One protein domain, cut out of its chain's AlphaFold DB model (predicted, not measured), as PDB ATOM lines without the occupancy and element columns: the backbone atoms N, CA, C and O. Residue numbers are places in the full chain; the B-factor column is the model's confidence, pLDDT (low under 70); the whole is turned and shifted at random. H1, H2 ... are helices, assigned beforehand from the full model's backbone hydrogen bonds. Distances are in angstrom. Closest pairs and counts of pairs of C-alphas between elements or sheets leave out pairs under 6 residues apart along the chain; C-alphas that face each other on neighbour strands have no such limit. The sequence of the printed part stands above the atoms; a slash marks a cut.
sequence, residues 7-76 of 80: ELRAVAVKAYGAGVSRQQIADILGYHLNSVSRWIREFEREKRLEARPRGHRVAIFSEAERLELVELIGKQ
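This is residues 7 to 76 of the 80 residues of an uncharacterized protein of Desulfobulbus oralis (UniProt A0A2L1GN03). The longest helix, H3, crosses the helical hairpin of H1 and H2 in a small head, from which a long link, residues 47 to 62, leads to the lone helix H4. Residues 53 to 60, 62 to 68 and 70 to 76 stick out, making the length. The printed part, 70 residues with four named helices, H1 to H4, and no named strand, is all helix and extended: radius of gyration of the C-alphas 20.9 A, spans 65 by 21 by 16 A.

H3, residues 33 to 46, measures 19.9 A from first to last C-alpha. H1, residues 7 to 17, 15.2 A, begins at C-alpha 7 (30.452, -47.731, -42.628). H2, residues 22 to 29, measures 10.5 A. H4, residues 63 to 75, 18.5 A, ends at C-alpha 75 (6.827, -38.299, 2.149).

H3 touches H1 about perpendicular, at 83 degrees; the closest C-alphas, of Val 13 and Ile 40, are 5.7 A apart. With residues 33 to 37 alone H3 touches H2, only just about perpendicular at 71 degrees; C-alphas 26 and 33 are closest, 5.2 A. H1 and H2, a hairpin, touch, closest at C-alphas 12 and 25, 6.3 A, and run opposite ways at 36 degrees, only just steep. H4 is apart from H1, H2 and H3. In H1, H2, H3 and H4 every O i to N i+4 pair is within hydrogen-bond range.

The farthest C-alphas, of Gly 19 and Lys 75, are 65.4 A apart. The printed part has no cut; the link H3 to H4 is long. Residues 54 and 57 to 59 are under pLDDT 70.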
ATOM      1  N   GLU A   7      29.536 -47.411 -41.527       89.56
ATOM      2  CA  GLU A   7      30.452 -47.731 -42.628       89.56
ATOM      3  C   GLU A   7      29.754 -48.500 -43.759       89.56
ATOM      4  O   GLU A   7      29.825 -48.100 -44.920       89.56
ATOM      5  N   LEU A   8      28.999 -49.559 -43.435       91.31
ATOM      6  CA  LEU A   8      28.254 -50.333 -44.438       91.31
ATOM      7  C   LEU A   8      27.177 -49.491 -45.125       91.31
ATOM      8  O   LEU A   8      26.968 -49.593 -46.336       91.31
ATOM      9  N   ARG A   9      26.506 -48.624 -44.363       92.88
ATOM     10  CA  ARG A   9      25.521 -47.685 -44.910       92.88
ATOM     11  C   ARG A   9      26.184 -46.663 -45.836       92.88
ATOM     12  O   ARG A   9      25.628 -46.365 -46.890       92.88
ATOM     13  N   ALA A  10      27.377 -46.178 -45.490       93.56
ATOM     14  CA  ALA A  10      28.163 -45.273 -46.323       93.56
ATOM     15  C   ALA A  10      28.553 -45.929 -47.652       93.56
ATOM     16  O   ALA A  10      28.399 -45.317 -48.709       93.56
ATOM     17  N   VAL A  11      28.987 -47.194 -47.616       95.06
ATOM     18  CA  VAL A  11      29.299 -47.978 -48.822       95.06
ATOM     19  C   VAL A  11      28.065 -48.115 -49.716       95.06
ATOM     20  O   VAL A  11      28.151 -47.834 -50.911       95.06
ATOM     21  N   ALA A  12      26.909 -48.468 -49.146       95.12
ATOM     22  CA  ALA A  12      25.658 -48.584 -49.898       95.12
ATOM     23  C   ALA A  12      25.260 -47.261 -50.578       95.12
ATOM     24  O   ALA A  12      24.903 -47.243 -51.755       95.12
ATOM     25  N   VAL A  13      25.357 -46.143 -49.854       95.06
ATOM     26  CA  VAL A  13      25.050 -44.804 -50.377       95.06
ATOM     27  C   VAL A  13      26.027 -44.394 -51.477       95.06
ATOM     28  O   VAL A  13      25.600 -43.885 -52.513       95.06
ATOM     29  N   LYS A  14      27.327 -44.643 -51.291       95.94
ATOM     30  CA  LYS A  14      28.354 -44.340 -52.292       95.94
ATOM     31  C   LYS A  14      28.138 -45.144 -53.576       95.94
ATOM     32  O   LYS A  14      28.201 -44.575 -54.660       95.94
ATOM     33  N   ALA A  15      27.841 -46.440 -53.458       96.19
ATOM     34  CA  ALA A  15      27.541 -47.302 -54.601       96.19
ATOM     35  C   ALA A  15      26.285 -46.835 -55.354       96.19
ATOM     36  O   ALA A  15      26.286 -46.777 -56.581       96.19
ATOM     37  N   TYR A  16      25.243 -46.426 -54.627       96.69
ATOM     38  CA  TYR A  16      24.044 -45.856 -55.237       96.69
ATOM     39  C   TYR A  16      24.338 -44.541 -55.975       96.69
ATOM     40  O   TYR A  16      23.901 -44.366 -57.108       96.69
ATOM     41  N   GLY A  17      25.141 -43.649 -55.383       94.88
ATOM     42  CA  GLY A  17      25.596 -42.417 -56.039       94.88
ATOM     43  C   GLY A  17      26.447 -42.660 -57.292       94.88
ATOM     44  O   GLY A  17      26.470 -41.819 -58.183       94.88
ATOM     45  N   ALA A  18      27.095 -43.823 -57.390       96.06
ATOM     46  CA  ALA A  18      27.822 -44.274 -58.575       96.06
ATOM     47  C   ALA A  18      26.926 -44.958 -59.632       96.06
ATOM     48  O   ALA A  18      27.435 -45.444 -60.638       96.06
ATOM     49  N   GLY A  19      25.605 -45.015 -59.419       95.94
ATOM     50  CA  GLY A  19      24.639 -45.577 -60.369       95.94
ATOM     51  C   GLY A  19      24.361 -47.074 -60.209       95.94
ATOM     52  O   GLY A  19      23.632 -47.643 -61.021       95.94
ATOM     53  N   VAL A  20      24.892 -47.731 -59.170       97.06
ATOM     54  CA  VAL A  20      24.597 -49.149 -58.904       97.06
ATOM     55  C   VAL A  20      23.150 -49.300 -58.432       97.06
ATOM     56  O   VAL A  20      22.666 -48.540 -57.586       97.06
ATOM     57  N   SER A  21      22.438 -50.301 -58.956       97.12
ATOM     58  CA  SER A  21      21.045 -50.526 -58.568       97.12
ATOM     59  C   SER A  21      20.924 -50.973 -57.107       97.12
ATOM     60  O   SER A  21      21.779 -51.666 -56.557       97.12
ATOM     61  N   ARG A  22      19.799 -50.627 -56.470       96.94
ATOM     62  CA  ARG A  22      19.525 -51.001 -55.071       96.94
ATOM     63  C   ARG A  22      19.523 -52.515 -54.849       96.94
ATOM     64  O   ARG A  22      19.927 -52.953 -53.777       96.94
ATOM     65  N   GLN A  23      19.082 -53.286 -55.847       97.06
ATOM     66  CA  GLN A  23      19.079 -54.748 -55.791       97.06
ATOM     67  C   GLN A  23      20.505 -55.300 -55.813       97.06
ATOM     68  O   GLN A  23      20.868 -56.054 -54.921       97.06
ATOM     69  N   GLN A  24      21.354 -54.829 -56.729       97.06
ATOM     70  CA  GLN A  24      22.761 -55.240 -56.762       97.06
ATOM     71  C   GLN A  24      23.489 -54.899 -55.458       97.06
ATOM     72  O   GLN A  24      24.254 -55.708 -54.947       97.06
ATOM     73  N   ILE A  25      23.230 -53.723 -54.876       97.12
ATOM     74  CA  ILE A  25      23.810 -53.339 -53.580       97.12
ATOM     75  C   ILE A  25      23.344 -54.289 -52.465       97.12
ATOM     76  O   ILE A  25      24.139 -54.668 -51.608       97.12
ATOM     77  N   ALA A  26      22.065 -54.668 -52.468       96.38
ATOM     78  CA  ALA A  26      21.494 -55.613 -51.512       96.38
ATOM     79  C   ALA A  26      22.163 -56.992 -51.612       96.38
ATOM     80  O   ALA A  26      22.601 -57.529 -50.592       96.38
ATOM     81  N   ASP A  27      22.321 -57.494 -52.836       96.69
ATOM     82  CA  ASP A  27      22.945 -58.786 -53.114       96.69
ATOM     83  C   ASP A  27      24.431 -58.789 -52.711       96.69
ATOM     84  O   ASP A  27      24.880 -59.704 -52.024       96.69
ATOM     85  N   ILE A  28      25.180 -57.730 -53.050       95.44
ATOM     86  CA  ILE A  28      26.609 -57.587 -52.713       95.44
ATOM     87  C   ILE A  28      26.828 -57.497 -51.199       95.44
ATOM     88  O   ILE A  28      27.754 -58.105 -50.667       95.44
ATOM     89  N   LEU A  29      26.004 -56.716 -50.494       92.62
ATOM     90  CA  LEU A  29      26.172 -56.494 -49.054       92.62
ATOM     91  C   LEU A  29      25.523 -57.591 -48.196       92.62
ATOM     92  O   LEU A  29      25.707 -57.586 -46.979       92.62
ATOM     93  N   GLY A  30      24.751 -58.504 -48.794       93.62
ATOM     94  CA  GLY A  30      24.027 -59.553 -48.073       93.62
ATOM     95  C   GLY A  30      22.881 -59.017 -47.206       93.62
ATOM     96  O   GLY A  30      22.566 -59.592 -46.163       93.62
ATOM     97  N   TYR A  31      22.263 -57.900 -47.602       93.81
ATOM     98  CA  TYR A  31      21.127 -57.302 -46.894       93.81
ATOM     99  C   TYR A  31      19.864 -57.352 -47.739       93.81
ATOM    100  O   TYR A  31      19.896 -57.291 -48.957       93.81
ATOM    101  N   HIS A  32      18.711 -57.367 -47.076       95.19
ATOM    102  CA  HIS A  32      17.433 -57.263 -47.768       95.19
ATOM    103  C   HIS A  32      17.280 -55.907 -48.488       95.19
ATOM    104  O   HIS A  32      17.602 -54.859 -47.916       95.19
ATOM    105  N   LEU A  33      16.684 -55.904 -49.688       96.56
ATOM    106  CA  LEU A  33      16.453 -54.710 -50.520       96.56
ATOM    107  C   LEU A  33      15.812 -53.543 -49.749       96.56
ATOM    108  O   LEU A  33      16.213 -52.385 -49.894       96.56
ATOM    109  N   ASN A  34      14.823 -53.837 -48.900       96.12
ATOM    110  CA  ASN A  34      14.154 -52.820 -48.077       96.12
ATOM    111  C   ASN A  34      15.110 -52.106 -47.110       96.12
ATOM    112  O   ASN A  34      14.923 -50.919 -46.844       96.12
ATOM    113  N   SER A  35      16.124 -52.798 -46.586       93.50
ATOM    114  CA  SER A  35      17.120 -52.204 -45.687       93.50
ATOM    115  C   SER A  35      17.980 -51.196 -46.439       93.50
ATOM    116  O   SER A  35      18.066 -50.043 -46.024       93.50
ATOM    117  N   VAL A  36      18.513 -51.595 -47.597       95.50
ATOM    118  CA  VAL A  36      19.302 -50.722 -48.480       95.50
ATOM    119  C   VAL A  36      18.477 -49.518 -48.935       95.50
ATOM    120  O   VAL A  36      18.920 -48.375 -48.844       95.50
ATOM    121  N   SER A  37      17.230 -49.758 -49.347       95.81
ATOM    122  CA  SER A  37      16.311 -48.698 -49.769       95.81
ATOM    123  C   SER A  37      16.034 -47.694 -48.649       95.81
ATOM    124  O   SER A  37      15.961 -46.495 -48.910       95.81
ATOM    125  N   ARG A  38      15.902 -48.154 -47.396       93.88
ATOM    126  CA  ARG A  38      15.763 -47.261 -46.237       93.88
ATOM    127  C   ARG A  38      17.019 -46.432 -46.003       93.88
ATOM    128  O   ARG A  38      16.877 -45.231 -45.819       93.88
ATOM    129  N   TRP A  39      18.209 -47.029 -46.048       94.25
ATOM    130  CA  TRP A  39      19.463 -46.293 -45.834       94.25
ATOM    131  C   TRP A  39      19.650 -45.172 -46.855       94.25
ATOM    132  O   TRP A  39      19.951 -44.046 -46.475       94.25
ATOM    133  N   ILE A  40      19.388 -45.459 -48.134       94.00
ATOM    134  CA  ILE A  40      19.474 -44.463 -49.209       94.00
ATOM    135  C   ILE A  40      18.478 -43.321 -48.966       94.00
ATOM    136  O   ILE A  40      18.872 -42.162 -48.992       94.00
ATOM    137  N   ARG A  41      17.213 -43.630 -48.645       94.12
ATOM    138  CA  ARG A  41      16.195 -42.601 -48.356       94.12
ATOM    139  C   ARG A  41      16.530 -41.763 -47.120       94.12
ATOM    140  O   ARG A  41      16.295 -40.559 -47.114       94.12
ATOM    141  N   GLU A  42      17.038 -42.387 -46.059       92.38
ATOM    142  CA  GLU A  42      17.465 -41.685 -44.840       92.38
ATOM    143  C   GLU A  42      18.628 -40.731 -45.132       92.38
ATOM    144  O   GLU A  42      18.621 -39.592 -44.658       92.38
ATOM    145  N   PHE A  43      19.578 -41.157 -45.966       92.25
ATOM    146  CA  PHE A  43      20.675 -40.308 -46.409       92.25
ATOM    147  C   PHE A  43      20.204 -39.169 -47.324       92.25
ATOM    148  O   PHE A  43      20.623 -38.029 -47.146       92.25
ATOM    149  N   GLU A  44      19.310 -39.433 -48.277       92.00
ATOM    150  CA  GLU A  44      18.746 -38.397 -49.153       92.00
ATOM    151  C   GLU A  44      18.000 -37.323 -48.349       92.00
ATOM    152  O   GLU A  44      18.204 -36.134 -48.595       92.00
ATOM    153  N   ARG A  45      17.196 -37.734 -47.357       92.31
ATOM    154  CA  ARG A  45      16.359 -36.834 -46.550       92.31
ATOM    155  C   ARG A  45      17.132 -36.070 -45.477       92.31
ATOM    156  O   ARG A  45      16.876 -34.892 -45.271       92.31
ATOM    157  N   GLU A  46      18.013 -36.745 -44.744       90.69
ATOM    158  CA  GLU A  46      18.594 -36.213 -43.498       90.69
ATOM    159  C   GLU A  46      20.130 -36.166 -43.527       90.69
ATOM    160  O   GLU A  46      20.740 -35.824 -42.518       90.69
ATOM    161  N   LYS A  47      20.769 -36.551 -44.646       89.31
ATOM    162  CA  LYS A  47      22.235 -36.711 -44.781       89.31
ATOM    163  C   LYS A  47      22.851 -37.573 -43.675       89.31
ATOM    164  O   LYS A  47      24.026 -37.442 -43.342       89.31
ATOM    165  N   ARG A  48      22.053 -38.487 -43.112       82.25
ATOM    166  CA  ARG A  48      22.443 -39.345 -41.995       82.25
ATOM    167  C   ARG A  48      22.854 -40.725 -42.490       82.25
ATOM    168  O   ARG A  48      22.141 -41.351 -43.268       82.25
ATOM    169  N   LEU A  49      23.974 -41.211 -41.960       85.25
ATOM    170  CA  LEU A  49      24.451 -42.585 -42.136       85.25
ATOM    171  C   LEU A  49      24.309 -43.417 -40.859       85.25
ATOM    172  O   LEU A  49      24.265 -44.637 -40.928       85.25
ATOM    173  N   GLU A  50      24.173 -42.781 -39.699       84.12
ATOM    174  CA  GLU A  50      23.979 -43.478 -38.432       84.12
ATOM    175  C   GLU A  50      22.594 -44.117 -38.309       84.12
ATOM    176  O   GLU A  50      21.576 -43.586 -38.774       84.12
ATOM    177  N   ALA A  51      22.547 -45.270 -37.642       79.50
ATOM    178  CA  ALA A  51      21.286 -45.857 -37.224       79.50
ATOM    179  C   ALA A  51      20.575 -44.928 -36.235       79.50
ATOM    180  O   ALA A  51      21.206 -44.283 -35.400       79.50
ATOM    181  N   ARG A  52      19.238 -44.884 -36.296       80.81
ATOM    182  CA  ARG A  52      18.477 -44.183 -35.261       80.81
ATOM    183  C   ARG A  52      18.757 -44.829 -33.899       80.81
ATOM    184  O   ARG A  52      18.788 -46.065 -33.831       80.81
ATOM    185  N   PRO A  53      18.939 -44.021 -32.837       77.19
ATOM    186  CA  PRO A  53      19.108 -44.552 -31.496       77.19
ATOM    187  C   PRO A  53      17.923 -45.462 -31.174       77.19
ATOM    188  O   PRO A  53      16.764 -45.123 -31.426       77.19
ATOM    189  N   ARG A  54      18.232 -46.663 -30.686       69.50
ATOM    190  CA  ARG A  54      17.219 -47.614 -30.229       69.50
ATOM    191  C   ARG A  54      16.861 -47.238 -28.800       69.50
ATOM    192  O   ARG A  54      17.751 -47.027 -27.986       69.50
ATOM    193  N   GLY A  55      15.574 -47.177 -28.506       70.38
ATOM    194  CA  GLY A  55      15.089 -46.844 -27.177       70.38
ATOM    195  C   GLY A  55      13.665 -46.324 -27.235       70.38
ATOM    196  O   GLY A  55      13.189 -45.886 -28.285       70.38
ATOM    197  N   HIS A  56      12.978 -46.405 -26.103       70.69
ATOM    198  CA  HIS A  56      11.720 -45.701 -25.930       70.69
ATOM    199  C   HIS A  56      11.973 -44.200 -25.804       70.69
ATOM    200  O   HIS A  56      13.096 -43.752 -25.560       70.69
ATOM    201  N   ARG A  57      10.911 -43.420 -26.013       67.31
ATOM    202  CA  ARG A  57      10.923 -41.977 -25.782       67.31
ATOM    203  C   ARG A  57      11.484 -41.718 -24.378       67.31
ATOM    204  O   ARG A  57      11.110 -42.421 -23.441       67.31
ATOM    205  N   VAL A  58      12.388 -40.746 -24.251       64.12
ATOM    206  CA  VAL A  58      12.886 -40.300 -22.940       64.12
ATOM    207  C   VAL A  58      11.668 -39.969 -22.075       64.12
ATOM    208  O   VAL A  58      10.718 -39.368 -22.584       64.12
ATOM    209  N   ALA A  59      11.650 -40.440 -20.822       65.50
ATOM    210  CA  ALA A  59      10.504 -40.214 -19.945       65.50
ATOM    211  C   ALA A  59      10.219 -38.710 -19.853       65.50
ATOM    212  O   ALA A  59      11.157 -37.915 -19.830       65.50
ATOM    213  N   ILE A  60       8.933 -38.355 -19.820       75.31
ATOM    214  CA  ILE A  60       8.441 -36.968 -19.848       75.31
ATOM    215  C   ILE A  60       9.090 -36.117 -18.744       75.31
ATOM    216  O   ILE A  60       9.318 -34.934 -18.957       75.31
ATOM    217  N   PHE A  61       9.451 -36.742 -17.622       79.19
ATOM    218  CA  PHE A  61      10.115 -36.096 -16.499       79.19
ATOM    219  C   PHE A  61      11.624 -35.925 -16.710       79.19
ATOM    220  O   PHE A  61      12.361 -36.903 -16.934       79.19
ATOM    221  N   SER A  62      12.067 -34.680 -16.544       83.75
ATOM    222  CA  SER A  62      13.447 -34.283 -16.281       83.75
ATOM    223  C   SER A  62      14.003 -34.966 -15.027       83.75
ATOM    224  O   SER A  62      13.274 -35.553 -14.228       83.75
ATOM    225  N   GLU A  63      15.322 -34.922 -14.850       83.81
ATOM    226  CA  GLU A  63      15.974 -35.512 -13.677       83.81
ATOM    227  C   GLU A  63      15.495 -34.872 -12.364       83.81
ATOM    228  O   GLU A  63      15.200 -35.591 -11.414       83.81
ATOM    229  N   ALA A  64      15.317 -33.546 -12.350       86.81
ATOM    230  CA  ALA A  64      14.756 -32.818 -11.215       86.81
ATOM    231  C   ALA A  64      13.326 -33.276 -10.887       86.81
ATOM    232  O   ALA A  64      13.060 -33.661  -9.753       86.81
ATOM    233  N   GLU A  65      12.436 -33.347 -11.883       88.12
ATOM    234  CA  GLU A  65      11.050 -33.801 -11.675       88.12
ATOM    235  C   GLU A  65      10.986 -35.252 -11.175       88.12
ATOM    236  O   GLU A  65      10.098 -35.612 -10.405       88.12
ATOM    237  N   ARG A  66      11.938 -36.110 -11.570       86.19
ATOM    238  CA  ARG A  66      12.028 -37.479 -11.038       86.19
ATOM    239  C   ARG A  66      12.456 -37.504  -9.577       86.19
ATOM    240  O   ARG A  66      11.924 -38.314  -8.826       86.19
ATOM    241  N   LEU A  67      13.411 -36.660  -9.186       89.31
ATOM    242  CA  LEU A  67      13.834 -36.541  -7.790       89.31
ATOM    243  C   LEU A  67      12.690 -36.018  -6.920       89.31
ATOM    244  O   LEU A  67      12.433 -36.590  -5.865       89.31
ATOM    245  N   GLU A  68      11.951 -35.019  -7.404       88.88
ATOM    246  CA  GLU A  68      10.750 -34.509  -6.735       88.88
ATOM    247  C   GLU A  68       9.684 -35.598  -6.582       88.88
ATOM    248  O   GLU A  68       9.103 -35.746  -5.508       88.88
ATOM    249  N   LEU A  69       9.457 -36.414  -7.618       86.62
ATOM    250  CA  LEU A  69       8.502 -37.521  -7.552       86.62
ATOM    251  C   LEU A  69       8.917 -38.573  -6.510       86.62
ATOM    252  O   LEU A  69       8.083 -39.056  -5.749       86.62
ATOM    253  N   VAL A  70      10.207 -38.919  -6.459       88.44
ATOM    254  CA  VAL A  70      10.755 -39.859  -5.468       88.44
ATOM    255  C   VAL A  70      10.631 -39.294  -4.053       88.44
ATOM    256  O   VAL A  70      10.242 -40.018  -3.138       88.44
ATOM    257  N   GLU A  71      10.911 -38.004  -3.866       91.44
ATOM    258  CA  GLU A  71      10.749 -37.335  -2.575       91.44
ATOM    259  C   GLU A  71       9.277 -37.299  -2.140       91.44
ATOM    260  O   GLU A  71       8.968 -37.541  -0.972       91.44
ATOM    261  N   LEU A  72       8.360 -37.049  -3.077       89.50
ATOM    262  CA  LEU A  72       6.924 -37.033  -2.828       89.50
ATOM    263  C   LEU A  72       6.412 -38.409  -2.385       89.50
ATOM    264  O   LEU A  72       5.721 -38.492  -1.371       89.50
ATOM    265  N   ILE A  73       6.808 -39.480  -3.079       89.81
ATOM    266  CA  ILE A  73       6.483 -40.863  -2.695       89.81
ATOM    267  C   ILE A  73       7.083 -41.195  -1.321       89.81
ATOM    268  O   ILE A  73       6.428 -41.817  -0.491       89.81
ATOM    269  N   GLY A  74       8.311 -40.748  -1.037       88.50
ATOM    270  CA  GLY A  74       8.935 -40.944   0.274       88.50
ATOM    271  C   GLY A  74       8.183 -40.251   1.417       88.50
ATOM    272  O   GLY A  74       8.085 -40.800   2.512       88.50
ATOM    273  N   LYS A  75       7.629 -39.056   1.171       91.00
ATOM    274  CA  LYS A  75       6.827 -38.299   2.149       91.00
ATOM    275  C   LYS A  75       5.399 -38.827   2.284       91.00
ATOM    276  O   LYS A  75       4.820 -38.717   3.362       91.00
ATOM    277  N   GLN A  76       4.829 -39.354   1.204       89.00
ATOM    278  CA  GLN A  76       3.472 -39.894   1.150       89.00
ATOM    279  C   GLN A  76       3.473 -41.214   0.368       89.00
ATOM    280  O   GLN A  76       3.220 -41.217  -0.837       89.00
TER     281      GLN A  76